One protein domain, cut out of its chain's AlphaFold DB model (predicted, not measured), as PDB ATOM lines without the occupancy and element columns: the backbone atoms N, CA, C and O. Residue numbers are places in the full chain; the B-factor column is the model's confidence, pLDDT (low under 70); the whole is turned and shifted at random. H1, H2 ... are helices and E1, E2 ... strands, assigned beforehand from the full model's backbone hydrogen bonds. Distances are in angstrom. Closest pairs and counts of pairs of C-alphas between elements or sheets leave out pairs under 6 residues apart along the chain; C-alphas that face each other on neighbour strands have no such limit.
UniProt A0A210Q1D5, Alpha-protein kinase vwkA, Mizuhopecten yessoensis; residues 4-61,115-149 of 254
ATOM      1  N   ALA A   4     -37.623 -17.011   4.175       95.38
ATOM      2  CA  ALA A   4     -36.615 -17.484   5.122       95.38
ATOM      3  C   ALA A   4     -36.526 -16.611   6.374       95.38
ATOM      4  O   ALA A   4     -36.895 -15.431   6.359       95.38
ATOM      5  N   THR A   5     -36.015 -17.199   7.451       95.56
ATOM      6  CA  THR A   5     -35.856 -16.554   8.756       95.56
ATOM      7  C   THR A   5     -34.392 -16.362   9.106       95.56
ATOM      8  O   THR A   5     -33.542 -17.175   8.740       95.56
ATOM      9  N   TYR A   6     -34.119 -15.374   9.955       95.25
ATOM     10  CA  TYR A   6     -32.868 -15.361  10.703       95.25
ATOM     11  C   TYR A   6     -32.782 -16.579  11.636       95.25
ATOM     12  O   TYR A   6     -33.757 -17.319  11.842       95.25
ATOM     13  N   VAL A   7     -31.596 -16.796  12.200       95.25
ATOM     14  CA  VAL A   7     -31.407 -17.745  13.301       95.25
ATOM     15  C   VAL A   7     -32.299 -17.332  14.468       95.25
ATOM     16  O   VAL A   7     -32.442 -16.140  14.747       95.25
ATOM     17  N   SER A   8     -32.947 -18.304  15.104       93.75
ATOM     18  CA  SER A   8     -33.845 -18.052  16.220       93.75
ATOM     19  C   SER A   8     -33.110 -17.359  17.358       93.75
ATOM     20  O   SER A   8     -32.027 -17.771  17.757       93.75
ATOM     21  N   SER A   9     -33.729 -16.320  17.909       89.81
ATOM     22  CA  SER A   9     -33.213 -15.611  19.078       89.81
ATOM     23  C   SER A   9     -33.450 -16.384  20.376       89.81
ATOM     24  O   SER A   9     -32.868 -16.055  21.404       89.81
ATOM     25  N   SER A  10     -34.331 -17.388  20.358       88.38
ATOM     26  CA  SER A  10     -34.501 -18.346  21.450       88.38
ATOM     27  C   SER A  10     -33.906 -19.703  21.092       88.38
ATOM     28  O   SER A  10     -33.848 -20.081  19.918       88.38
ATOM     29  N   LYS A  11     -33.573 -20.478  22.123       90.50
ATOM     30  CA  LYS A  11     -33.057 -21.844  22.012       90.50
ATOM     31  C   LYS A  11     -34.145 -22.882  22.259       90.50
ATOM     32  O   LYS A  11     -35.101 -22.629  22.996       90.50
ATOM     33  N   ASP A  12     -33.989 -24.053  21.655       90.88
ATOM     34  CA  ASP A  12     -34.842 -25.204  21.937       90.88
ATOM     35  C   ASP A  12     -34.507 -25.856  23.295       90.88
ATOM     36  O   ASP A  12     -33.770 -25.308  24.118       90.88
ATOM     37  N   LYS A  13     -35.092 -27.028  23.564       87.38
ATOM     38  CA  LYS A  13     -34.864 -27.778  24.811       87.38
ATOM     39  C   LYS A  13     -33.427 -28.285  24.965       87.38
ATOM     40  O   LYS A  13     -33.002 -28.514  26.090       87.38
ATOM     41  N   GLU A  14     -32.699 -28.443  23.865       90.75
ATOM     42  CA  GLU A  14     -31.315 -28.922  23.821       90.75
ATOM     43  C   GLU A  14     -30.308 -27.756  23.774       90.75
ATOM     44  O   GLU A  14     -29.101 -27.974  23.716       90.75
ATOM     45  N   GLY A  15     -30.786 -26.507  23.831       91.25
ATOM     46  CA  GLY A  15     -29.937 -25.320  23.762       91.25
ATOM     47  C   GLY A  15     -29.539 -24.929  22.336       91.25
ATOM     48  O   GLY A  15     -28.606 -24.141  22.168       91.25
ATOM     49  N   VAL A  16     -30.228 -25.457  21.322       93.56
ATOM     50  CA  VAL A  16     -29.907 -25.274  19.903       93.56
ATOM     51  C   VAL A  16     -30.758 -24.163  19.288       93.56
ATOM     52  O   VAL A  16     -31.945 -24.014  19.588       93.56
ATOM     53  N   GLU A  17     -30.140 -23.383  18.405       94.88
ATOM     54  CA  GLU A  17     -30.777 -22.315  17.636       94.88
ATOM     55  C   GLU A  17     -31.050 -22.783  16.203       94.88
ATOM     56  O   GLU A  17     -30.266 -23.524  15.603       94.88
ATOM     57  N   TRP A  18     -32.172 -22.342  15.645       96.81
ATOM     58  CA  TRP A  18     -32.702 -22.858  14.389       96.81
ATOM     59  C   TRP A  18     -33.093 -21.723  13.446       96.81
ATOM     60  O   TRP A  18     -33.608 -20.694  13.865       96.81
ATOM     61  N   SER A  19     -32.896 -21.925  12.148       97.19
ATOM     62  CA  SER A  19     -33.480 -21.105  11.080       97.19
ATOM     63  C   SER A  19     -34.501 -21.943  10.309       97.19
ATOM     64  O   SER A  19     -34.527 -23.170  10.438       97.19
ATOM     65  N   ALA A  20     -35.366 -21.302   9.526       97.12
ATOM     66  CA  ALA A  20     -36.332 -21.988   8.689       97.12
ATOM     67  C   ALA A  20     -36.492 -21.353   7.307       97.12
ATOM     68  O   ALA A  20     -36.366 -20.142   7.131       97.12
ATOM     69  N   ASN A  21     -36.860 -22.192   6.338       96.44
ATOM     70  CA  ASN A  21     -37.493 -21.774   5.093       96.44
ATOM     71  C   ASN A  21     -38.922 -22.322   5.029       96.44
ATOM     72  O   ASN A  21     -39.239 -23.344   5.646       96.44
ATOM     73  N   PHE A  22     -39.818 -21.633   4.329       95.44
ATOM     74  CA  PHE A  22     -41.222 -22.035   4.317       95.44
ATOM     75  C   PHE A  22     -41.973 -21.646   3.048       95.44
ATOM     76  O   PHE A  22     -41.558 -20.785   2.267       95.44
ATOM     77  N   GLU A  23     -43.089 -22.341   2.852       92.06
ATOM     78  CA  GLU A  23     -43.943 -22.247   1.676       92.06
ATOM     79  C   GLU A  23     -44.579 -20.855   1.520       92.06
ATOM     80  O   GLU A  23     -44.684 -20.060   2.455       92.06
ATOM     81  N   PHE A  24     -45.051 -20.562   0.310       88.00
ATOM     82  CA  PHE A  24     -45.748 -19.308   0.002       88.00
ATOM     83  C   PHE A  24     -47.228 -19.336   0.406       88.00
ATOM     84  O   PHE A  24     -47.848 -18.287   0.589       88.00
ATOM     85  N   TYR A  25     -47.796 -20.541   0.532       85.81
ATOM     86  CA  TYR A  25     -49.200 -20.762   0.843       85.81
ATOM     87  C   TYR A  25     -49.355 -21.214   2.294       85.81
ATOM     88  O   TYR A  25     -48.753 -22.213   2.692       85.81
ATOM     89  N   PRO A  26     -50.170 -20.519   3.096       89.88
ATOM     90  CA  PRO A  26     -50.508 -21.022   4.409       89.88
ATOM     91  C   PRO A  26     -51.455 -22.207   4.262       89.88
ATOM     92  O   PRO A  26     -52.385 -22.179   3.457       89.88
ATOM     93  N   PHE A  27     -51.242 -23.240   5.069       88.75
ATOM     94  CA  PHE A  27     -52.157 -24.380   5.116       88.75
ATOM     95  C   PHE A  27     -53.255 -24.193   6.171       88.75
ATOM     96  O   PHE A  27     -54.228 -24.941   6.179       88.75
ATOM     97  N   PHE A  28     -53.110 -23.201   7.056       88.50
ATOM     98  CA  PHE A  28     -54.122 -22.839   8.041       88.50
ATOM     99  C   PHE A  28     -54.114 -21.332   8.315       88.50
ATOM    100  O   PHE A  28     -53.063 -20.729   8.538       88.50
ATOM    101  N   VAL A  29     -55.299 -20.721   8.332       87.62
ATOM    102  CA  VAL A  29     -55.500 -19.302   8.650       87.62
ATOM    103  C   VAL A  29     -56.400 -19.224   9.876       87.62
ATOM    104  O   VAL A  29     -57.612 -19.397   9.782       87.62
ATOM    105  N   GLY A  30     -55.796 -19.003  11.041       83.38
ATOM    106  CA  GLY A  30     -56.506 -18.871  12.307       83.38
ATOM    107  C   GLY A  30     -56.946 -17.438  12.602       83.38
ATOM    108  O   GLY A  30     -56.703 -16.504  11.836       83.38
ATOM    109  N   LEU A  31     -57.565 -17.246  13.769       82.00
ATOM    110  CA  LEU A  31     -58.002 -15.922  14.221       82.00
ATOM    111  C   LEU A  31     -56.827 -14.986  14.547       82.00
ATOM    112  O   LEU A  31     -56.921 -13.802  14.256       82.00
ATOM    113  N   HIS A  32     -55.724 -15.518  15.085       80.69
ATOM    114  CA  HIS A  32     -54.559 -14.727  15.522       80.69
ATOM    115  C   HIS A  32     -53.266 -15.063  14.778       80.69
ATOM    116  O   HIS A  32     -52.372 -14.229  14.709       80.69
ATOM    117  N   MET A  33     -53.170 -16.268  14.217       87.31
ATOM    118  CA  MET A  33     -51.960 -16.786  13.582       87.31
ATOM    119  C   MET A  33     -52.288 -17.341  12.199       87.31
ATOM    120  O   MET A  33     -53.329 -17.971  12.000       87.31
ATOM    121  N   ILE A  34     -51.374 -17.142  11.261       90.69
ATOM    122  CA  ILE A  34     -51.345 -17.766   9.943       90.69
ATOM    123  C   ILE A  34     -50.216 -18.791   9.960       90.69
ATOM    124  O   ILE A  34     -49.108 -18.472  10.385       90.69
ATOM    125  N   ILE A  35     -50.498 -20.019   9.533       92.19
ATOM    126  CA  ILE A  35     -49.567 -21.139   9.667       92.19
ATOM    127  C   ILE A  35     -49.136 -21.642   8.291       92.19
ATOM    128  O   ILE A  35     -49.965 -21.986   7.443       92.19
ATOM    129  N   TYR A  36     -47.824 -21.714   8.102       94.19
ATOM    130  CA  TYR A  36     -47.157 -22.194   6.897       94.19
ATOM    131  C   TYR A  36     -46.405 -23.489   7.194       94.19
ATOM    132  O   TYR A  36     -45.949 -23.706   8.319       94.19
ATOM    133  N   LYS A  37     -46.263 -24.352   6.188       95.31
ATOM    134  CA  LYS A  37     -45.346 -25.494   6.261       95.31
ATOM    135  C   LYS A  37     -43.955 -25.039   5.847       95.31
ATOM    136  O   LYS A  37     -43.817 -24.184   4.974       95.31
ATOM    137  N   GLY A  38     -42.936 -25.636   6.445       95.81
ATOM    138  CA  GLY A  38     -41.553 -25.354   6.096       95.81
ATOM    139  C   GLY A  38     -40.589 -26.424   6.576       95.81
ATOM    140  O   GLY A  38     -40.987 -27.501   7.033       95.81
ATOM    141  N   LEU A  39     -39.305 -26.107   6.476       96.81
ATOM    142  CA  LEU A  39     -38.225 -26.879   7.069       96.81
ATOM    143  C   LEU A  39     -37.455 -25.978   8.026       96.81
ATOM    144  O   LEU A  39     -37.152 -24.837   7.690       96.81
ATOM    145  N   MET A  40     -37.113 -26.512   9.194       96.81
ATOM    146  CA  MET A  40     -36.168 -25.894  10.117       96.81
ATOM    147  C   MET A  40     -34.832 -26.627  10.069       96.81
ATOM    148  O   MET A  40     -34.790 -27.837   9.838       96.81
ATOM    149  N   PHE A  41     -33.743 -25.901  10.272       97.00
ATOM    150  CA  PHE A  41     -32.386 -26.432  10.271       97.00
ATOM    151  C   PHE A  41     -31.468 -25.596  11.162       97.00
ATOM    152  O   PHE A  41     -31.677 -24.399  11.355       97.00
ATOM    153  N   VAL A  42     -30.420 -26.234  11.667       96.69
ATOM    154  CA  VAL A  42     -29.310 -25.566  12.339       96.69
ATOM    155  C   VAL A  42     -28.345 -25.050  11.264       96.69
ATOM    156  O   VAL A  42     -27.892 -25.844  10.426       96.69
ATOM    157  N   PRO A  43     -28.029 -23.742  11.238       92.81
ATOM    158  CA  PRO A  43     -27.097 -23.176  10.267       92.81
ATOM    159  C   PRO A  43     -25.758 -23.921  10.258       92.81
ATOM    160  O   PRO A  43     -25.191 -24.224  11.303       92.81
ATOM    161  N   GLY A  44     -25.255 -24.246   9.067       90.94
ATOM    162  CA  GLY A  44     -23.989 -24.971   8.904       90.94
ATOM    163  C   GLY A  44     -24.051 -26.485   9.160       90.94
ATOM    164  O   GLY A  44     -23.093 -27.178   8.830       90.94
ATOM    165  N   ILE A  45     -25.168 -27.036   9.656       93.31
ATOM    166  CA  ILE A  45     -25.319 -28.480   9.915       93.31
ATOM    167  C   ILE A  45     -26.333 -29.079   8.939       93.31
ATOM    168  O   ILE A  45     -27.538 -29.089   9.183       93.31
ATOM    169  N   PHE A  46     -25.851 -29.627   7.823       83.94
ATOM    170  CA  PHE A  46     -26.703 -30.099   6.721       83.94
ATOM    171  C   PHE A  46     -27.752 -31.151   7.132       83.94
ATOM    172  O   PHE A  46     -28.899 -31.094   6.688       83.94
ATOM    173  N   PHE A  47     -27.378 -32.088   8.008       90.69
ATOM    174  CA  PHE A  47     -28.236 -33.201   8.436       90.69
ATOM    175  C   PHE A  47     -29.261 -32.828   9.519       90.69
ATOM    176  O   PHE A  47     -30.026 -33.682   9.952       90.69
ATOM    177  N   SER A  48     -29.311 -31.564   9.943       93.19
ATOM    178  CA  SER A  48     -30.225 -31.105  10.996       93.19
ATOM    179  C   SER A  48     -31.668 -30.880  10.527       93.19
ATOM    180  O   SER A  48     -32.533 -30.611  11.353       93.19
ATOM    181  N   LYS A  49     -31.954 -30.962   9.220       95.31
ATOM    182  CA  LYS A  49     -33.250 -30.568   8.644       95.31
ATOM    183  C   LYS A  49     -34.429 -31.350   9.233       95.31
ATOM    184  O   LYS A  49     -34.494 -32.575   9.131       95.31
ATOM    185  N   LYS A  50     -35.425 -30.622   9.740       95.56
ATOM    186  CA  LYS A  50     -36.693 -31.151  10.262       95.56
ATOM    187  C   LYS A  50     -37.883 -30.450   9.612       95.56
ATOM    188  O   LYS A  50     -37.790 -29.292   9.217       95.56
ATOM    189  N   LYS A  51     -39.026 -31.141   9.515       96.44
ATOM    190  CA  LYS A  51     -40.289 -30.501   9.108       96.44
ATOM    191  C   LYS A  51     -40.722 -29.523  10.191       96.44
ATOM    192  O   LYS A  51     -40.720 -29.888  11.363       96.44
ATOM    193  N   ALA A  52     -41.143 -28.333   9.788       96.12
ATOM    194  CA  ALA A  52     -41.547 -27.276  10.696       96.12
ATOM    195  C   ALA A  52     -42.900 -26.680  10.309       96.12
ATOM    196  O   ALA A  52     -43.328 -26.736   9.151       96.12
ATOM    197  N   VAL A  53     -43.551 -26.080  11.297       95.62
ATOM    198  CA  VAL A  53     -44.652 -25.144  11.103       95.62
ATOM    199  C   VAL A  53     -44.173 -23.749  11.480       95.62
ATOM    200  O   VAL A  53     -43.555 -23.549  12.523       95.62
ATOM    201  N   ILE A  54     -44.447 -22.785  10.608       95.56
ATOM    202  CA  ILE A  54     -44.105 -21.382  10.817       95.56
ATOM    203  C   ILE A  54     -45.404 -20.665  11.155       95.56
ATOM    204  O   ILE A  54     -46.339 -20.661  10.352       95.56
ATOM    205  N   LYS A  55     -45.473 -20.087  12.352       93.00
ATOM    206  CA  LYS A  55     -46.631 -19.341  12.844       93.00
ATOM    207  C   LYS A  55     -46.332 -17.853  12.745       93.00
ATOM    208  O   LYS A  55     -45.451 -17.329  13.423       93.00
ATOM    209  N   VAL A  56     -47.087 -17.183  11.891       91.00
ATOM    210  CA  VAL A  56     -46.993 -15.747  11.659       91.00
ATOM    211  C   VAL A  56     -48.196 -15.077  12.327       91.00
ATOM    212  O   VAL A  56     -49.328 -15.410  11.962       91.00
ATOM    213  N   PRO A  57     -48.013 -14.138  13.273       86.88
ATOM    214  CA  PRO A  57     -49.113 -13.346  13.828       86.88
ATOM    215  C   PRO A  57     -49.920 -12.679  12.716       86.88
ATOM    216  O   PRO A  57     -49.358 -12.340  11.683       86.88
ATOM    217  N   ARG A  58     -51.231 -12.475  12.853       82.38
ATOM    218  CA  ARG A  58     -52.014 -11.774  11.814       82.38
ATOM    219  C   ARG A  58     -51.696 -10.290  11.756       82.38
ATOM    220  O   ARG A  58     -51.487  -9.756  10.666       82.38
ATOM    221  N   GLU A  59     -51.620  -9.657  12.914       75.81
ATOM    222  CA  GLU A  59     -51.231  -8.259  13.053       75.81
ATOM    223  C   GLU A  59     -49.709  -8.167  13.099       75.81
ATOM    224  O   GLU A  59     -49.046  -8.980  13.743       75.81
ATOM    225  N   SER A  60     -49.146  -7.230  12.342       66.12
ATOM    226  CA  SER A  60     -47.712  -6.965  12.385       66.12
ATOM    227  C   SER A  60     -47.418  -6.169  13.647       66.12
ATOM    228  O   SER A  60     -47.903  -5.048  13.787       66.12
ATOM    229  N   ILE A  61     -46.642  -6.747  14.558       57.84
ATOM    230  CA  ILE A  61     -46.131  -6.034  15.728       57.84
ATOM    231  C   ILE A  61     -44.837  -5.338  15.282       57.84
ATOM    232  O   ILE A  61     -43.907  -6.034  14.860       57.84
ATOM    233  N   ALA A 115     -38.542 -18.392  18.724       92.12
ATOM    234  CA  ALA A 115     -38.669 -16.996  18.411       92.12
ATOM    235  C   ALA A 115     -37.666 -16.586  17.315       92.12
ATOM    236  O   ALA A 115     -36.471 -16.823  17.474       92.12
ATOM    237  N   THR A 116     -38.116 -15.982  16.209       92.31
ATOM    238  CA  THR A 116     -37.228 -15.429  15.168       92.31
ATOM    239  C   THR A 116     -37.884 -14.275  14.398       92.31
ATOM    240  O   THR A 116     -39.056 -13.956  14.598       92.31
ATOM    241  N   SER A 117     -37.143 -13.669  13.471       91.56
ATOM    242  CA  SER A 117     -37.646 -12.657  12.544       91.56
ATOM    243  C   SER A 117     -37.447 -13.044  11.075       91.56
ATOM    244  O   SER A 117     -36.579 -13.842  10.705       91.56
ATOM    245  N   MET A 118     -38.291 -12.471  10.221       91.56
ATOM    246  CA  MET A 118     -38.288 -12.685   8.777       91.56
ATOM    247  C   MET A 118     -37.029 -12.092   8.125       91.56
ATOM    248  O   MET A 118     -36.861 -10.873   8.093       91.56
ATOM    249  N   GLU A 119     -36.174 -12.921   7.531       93.44
ATOM    250  CA  GLU A 119     -34.976 -12.457   6.818       93.44
ATOM    251  C   GLU A 119     -35.309 -12.046   5.383       93.44
ATOM    252  O   GLU A 119     -34.919 -10.971   4.912       93.44
ATOM    253  N   SER A 120     -36.041 -12.907   4.676       92.06
ATOM    254  CA  SER A 120     -36.402 -12.686   3.282       92.06
ATOM    255  C   SER A 120     -37.851 -13.066   3.020       92.06
ATOM    256  O   SER A 120     -38.375 -14.060   3.524       92.06
ATOM    257  N   VAL A 121     -38.508 -12.230   2.218       90.38
ATOM    258  CA  VAL A 121     -39.890 -12.416   1.781       90.38
ATOM    259  C   VAL A 121     -39.872 -12.621   0.278       90.38
ATOM    260  O   VAL A 121     -39.404 -11.765  -0.475       90.38
ATOM    261  N   SER A 122     -40.407 -13.748  -0.174       87.50
ATOM    262  CA  SER A 122     -40.498 -14.052  -1.593       87.50
ATOM    263  C   SER A 122     -41.442 -13.103  -2.327       87.50
ATOM    264  O   SER A 122     -42.575 -12.869  -1.899       87.50
ATOM    265  N   GLY A 123     -41.029 -12.645  -3.513       83.06
ATOM    266  CA  GLY A 123     -41.918 -11.944  -4.444       83.06
ATOM    267  C   GLY A 123     -43.115 -12.796  -4.892       83.06
ATOM    268  O   GLY A 123     -44.165 -12.245  -5.224       83.06
ATOM    269  N   MET A 124     -43.003 -14.132  -4.823       79.50
ATOM    270  CA  MET A 124     -44.095 -15.053  -5.156       79.50
ATOM    271  C   MET A 124     -45.273 -14.945  -4.183       79.50
ATOM    272  O   MET A 124     -46.403 -15.234  -4.577       79.50
ATOM    273  N   ASN A 125     -45.064 -14.458  -2.955       75.94
ATOM    274  CA  ASN A 125     -46.145 -14.278  -1.982       75.94
ATOM    275  C   ASN A 125     -47.242 -13.338  -2.496       75.94
ATOM    276  O   ASN A 125     -48.417 -13.557  -2.217       75.94
ATOM    277  N   ASN A 126     -46.883 -12.310  -3.274       72.75
ATOM    278  CA  ASN A 126     -47.856 -11.364  -3.824       72.75
ATOM    279  C   ASN A 126     -48.814 -12.041  -4.806       72.75
ATOM    280  O   ASN A 126     -50.014 -11.779  -4.762       72.75
ATOM    281  N   LEU A 127     -48.286 -12.937  -5.646       70.69
ATOM    282  CA  LEU A 127     -49.082 -13.756  -6.555       70.69
ATOM    283  C   LEU A 127     -49.963 -14.729  -5.758       70.69
ATOM    284  O   LEU A 127     -51.170 -14.794  -5.968       70.69
ATOM    285  N   CYS A 128     -49.380 -15.413  -4.771       67.31
ATOM    286  CA  CYS A 128     -50.080 -16.382  -3.925       67.31
ATOM    287  C   CYS A 128     -51.217 -15.749  -3.109       67.31
ATOM    288  O   CYS A 128     -52.227 -16.403  -2.850       67.31
ATOM    289  N   ARG A 129     -51.103 -14.471  -2.732       71.62
ATOM    290  CA  ARG A 129     -52.133 -13.726  -1.992       71.62
ATOM    291  C   ARG A 129     -53.440 -13.581  -2.775       71.62
ATOM    292  O   ARG A 129     -54.515 -13.657  -2.187       71.62
ATOM    293  N   VAL A 130     -53.341 -13.408  -4.095       67.00
ATOM    294  CA  VAL A 130     -54.507 -13.309  -4.988       67.00
ATOM    295  C   VAL A 130     -55.299 -14.619  -4.981       67.00
ATOM    296  O   VAL A 130     -56.525 -14.597  -4.920       67.00
ATOM    297  N   PHE A 131     -54.604 -15.759  -4.966       68.44
ATOM    298  CA  PHE A 131     -55.226 -17.085  -5.033       68.44
ATOM    299  C   PHE A 131     -55.648 -17.642  -3.667       68.44
ATOM    300  O   PHE A 131     -56.686 -18.288  -3.559       68.44
ATOM    301  N   SER A 132     -54.874 -17.382  -2.614       63.09
ATOM    302  CA  SER A 132     -55.091 -17.957  -1.276       63.09
ATOM    303  C   SER A 132     -55.992 -17.122  -0.367       63.09
ATOM    304  O   SER A 132     -56.295 -17.550   0.744       63.09
ATOM    305  N   ARG A 133     -56.410 -15.926  -0.815       65.50
ATOM    306  CA  ARG A 133     -57.242 -14.972  -0.055       65.50
ATOM    307  C   ARG A 133     -56.703 -14.641   1.344       65.50
ATOM    308  O   ARG A 133     -57.461 -14.186   2.200       65.50
ATOM    309  N   THR A 134     -55.408 -14.837   1.608       66.56
ATOM    310  CA  THR A 134     -54.838 -14.405   2.886       66.56
ATOM    311  C   THR A 134     -54.685 -12.886   2.903       66.56
ATOM    312  O   THR A 134     -54.063 -12.325   2.004       66.56
ATOM    313  N   PRO A 135     -55.207 -12.174   3.917       67.06
ATOM    314  CA  PRO A 135     -55.122 -10.715   3.942       67.06
ATOM    315  C   PRO A 135     -53.719 -10.209   4.311       67.06
ATOM    316  O   PRO A 135     -53.386  -9.060   4.023       67.06
ATOM    317  N   LYS A 136     -52.880 -11.044   4.943       80.62
ATOM    318  CA  LYS A 136     -51.588 -10.614   5.482       80.62
ATOM    319  C   LYS A 136     -50.519 -10.520   4.394       80.62
ATOM    320  O   LYS A 136     -50.272 -11.471   3.657       80.62
ATOM    321  N   ARG A 137     -49.833  -9.377   4.349       85.00
ATOM    322  CA  ARG A 137     -48.587  -9.197   3.599       85.00
ATOM    323  C   ARG A 137     -47.414  -9.451   4.543       85.00
ATOM    324  O   ARG A 137     -47.264  -8.713   5.509       85.00
ATOM    325  N   LEU A 138     -46.615 -10.478   4.254       87.75
ATOM    326  CA  LEU A 138     -45.385 -10.760   5.001       87.75
ATOM    327  C   LEU A 138     -44.389  -9.608   4.825       87.75
ATOM    328  O   LEU A 138     -44.256  -9.069   3.720       87.75
ATOM    329  N   GLN A 139     -43.693  -9.244   5.899       86.25
ATOM    330  CA  GLN A 139     -42.723  -8.147   5.904       86.25
ATOM    331  C   GLN A 139     -41.362  -8.630   6.400       86.25
ATOM    332  O   GLN A 139     -41.282  -9.474   7.289       86.25
ATOM    333  N   LYS A 140     -40.280  -8.090   5.830       89.25
ATOM    334  CA  LYS A 140     -38.931  -8.328   6.355       89.25
ATOM    335  C   LYS A 140     -38.828  -7.747   7.769       89.25
ATOM    336  O   LYS A 140     -39.386  -6.688   8.035       89.25
ATOM    337  N   GLY A 141     -38.127  -8.447   8.650       86.31
ATOM    338  CA  GLY A 141     -38.017  -8.118  10.065       86.31
ATOM    339  C   GLY A 141     -39.247  -8.501  10.886       86.31
ATOM    340  O   GLY A 141     -39.189  -8.417  12.097       86.31
ATOM    341  N   GLU A 142     -40.354  -8.953  10.294       85.38
ATOM    342  CA  GLU A 142     -41.528  -9.341  11.079       85.38
ATOM    343  C   GLU A 142     -41.234 -10.533  11.997       85.38
ATOM    344  O   GLU A 142     -40.612 -11.513  11.581       85.38
ATOM    345  N   TRP A 143     -41.719 -10.446  13.233       86.50
ATOM    346  CA  TRP A 143     -41.625 -11.508  14.224       86.50
ATOM    347  C   TRP A 143     -42.487 -12.712  13.870       86.50
ATOM    348  O   TRP A 143     -43.674 -12.574  13.568       86.50
ATOM    349  N   ILE A 144     -41.897 -13.901  13.961       91.19
ATOM    350  CA  ILE A 144     -42.573 -15.172  13.707       91.19
ATOM    351  C   ILE A 144     -42.100 -16.245  14.691       91.19
ATOM    352  O   ILE A 144     -41.068 -16.103  15.350       91.19
ATOM    353  N   LEU A 145     -42.854 -17.339  14.769       93.81
ATOM    354  CA  LEU A 145     -42.481 -18.516  15.548       93.81
ATOM    355  C   LEU A 145     -42.239 -19.714  14.632       93.81
ATOM    356  O   LEU A 145     -42.987 -19.930  13.675       93.81
ATOM    357  N   ILE A 146     -41.231 -20.514  14.959       95.38
ATOM    358  CA  ILE A 146     -40.938 -21.794  14.311       95.38
ATOM    359  C   ILE A 146     -41.182 -22.912  15.325       95.38
ATOM    360  O   ILE A 146     -40.680 -22.859  16.443       95.38
ATOM    361  N   GLU A 147     -41.923 -23.944  14.940       94.12
ATOM    362  CA  GLU A 147     -42.097 -25.163  15.736       94.12
ATOM    363  C   GLU A 147     -41.794 -26.394  14.885       94.12
ATOM    364  O   GLU A 147     -42.148 -26.436  13.705       94.12
ATOM    365  N   GLU A 148     -41.196 -27.426  15.484       94.12
ATOM    366  CA  GLU A 148     -41.118 -28.734  14.834       94.12
ATOM    367  C   GLU A 148     -42.540 -29.245  14.551       94.12
ATOM    368  O   GLU A 148     -43.432 -29.204  15.404       94.12
ATOM    369  N   SER A 149     -42.771 -29.720  13.329       94.38
ATOM    370  CA  SER A 149     -44.076 -30.232  12.929       94.38
ATOM    371  C   SER A 149     -44.380 -31.527  13.674       94.38
ATOM    372  O   SER A 149     -43.669 -32.523  13.530       94.38
TER     373      SER A 149
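AT A GLANCE: This is residues 4 to 61 and 115 to 149 of the 254 residues of the protein "Alpha-protein kinase vwkA" of Mizuhopecten yessoensis (UniProt A0A210Q1D5). Picture one five-stranded sheet folded back on itself, E1 and E2 facing E5 and E4 with E3 as the hinge, and the small helix H1 at one end, beside E1. At the other end of the long axis is the loop around Glu 14. The 93 printed residues hold E1, E2, E3, E4, H1 and E5 in chain order, mostly strand; the antiparallel sheet runs E1 E2 E3 E5 E4. The whole is compact, radius of gyration of the C-alphas 12.9 A, yet elongated, spanning 38 by 24 by 22 A.

IN THESE COORDINATES: Start at residues 4 to 18, with no named element; residues 4 to 5 pair antiparallel with residues 118 to 120. Find C-alpha 19 at (-33.480, -21.105, 11.080), where E1 begins; it runs to 29, 22.2 A, bending by 87 degrees at residue 24. E2, 33 to 41, 22.1 A, bends by 69 degrees at 37. E3 is 50 to 57, 22.0 A; E4, 115 to 120; H1, 124 to 132; E5, 143 to 148, ending at C-alpha 148 (-41.118, -28.734, 14.834).

HOW THE PARTS SIT: E1, E2 and E3 form a meander, each strand the antiparallel neighbour of the one before, in two hairpins: see N 21 and O 39, 3.0 A, and N 36 and O 54, 2.9 A. Next look at E3 and E5, N 55 and O 145, 2.8 A, then E5 and E4, N 144 and O 116, 2.9 A. E2 and E4 are apart. H1 only grazes the sheet, C-alphas of Phe 24 and Asn 125 closest at 5.4 A; 3 of its 5 O i to N i+4 pairs are within hydrogen-bond range.

THE WHOLE: The C-alphas of Glu 14 and Val 130 are farthest apart, 40.1 A. Residues 62 to 114 are not printed; C-alphas 61 and 115 are 13.5 A apart. Of the links printed whole, none is long. Look for pLDDT under 70 at residues 60 to 61, 128 and 130 to 135.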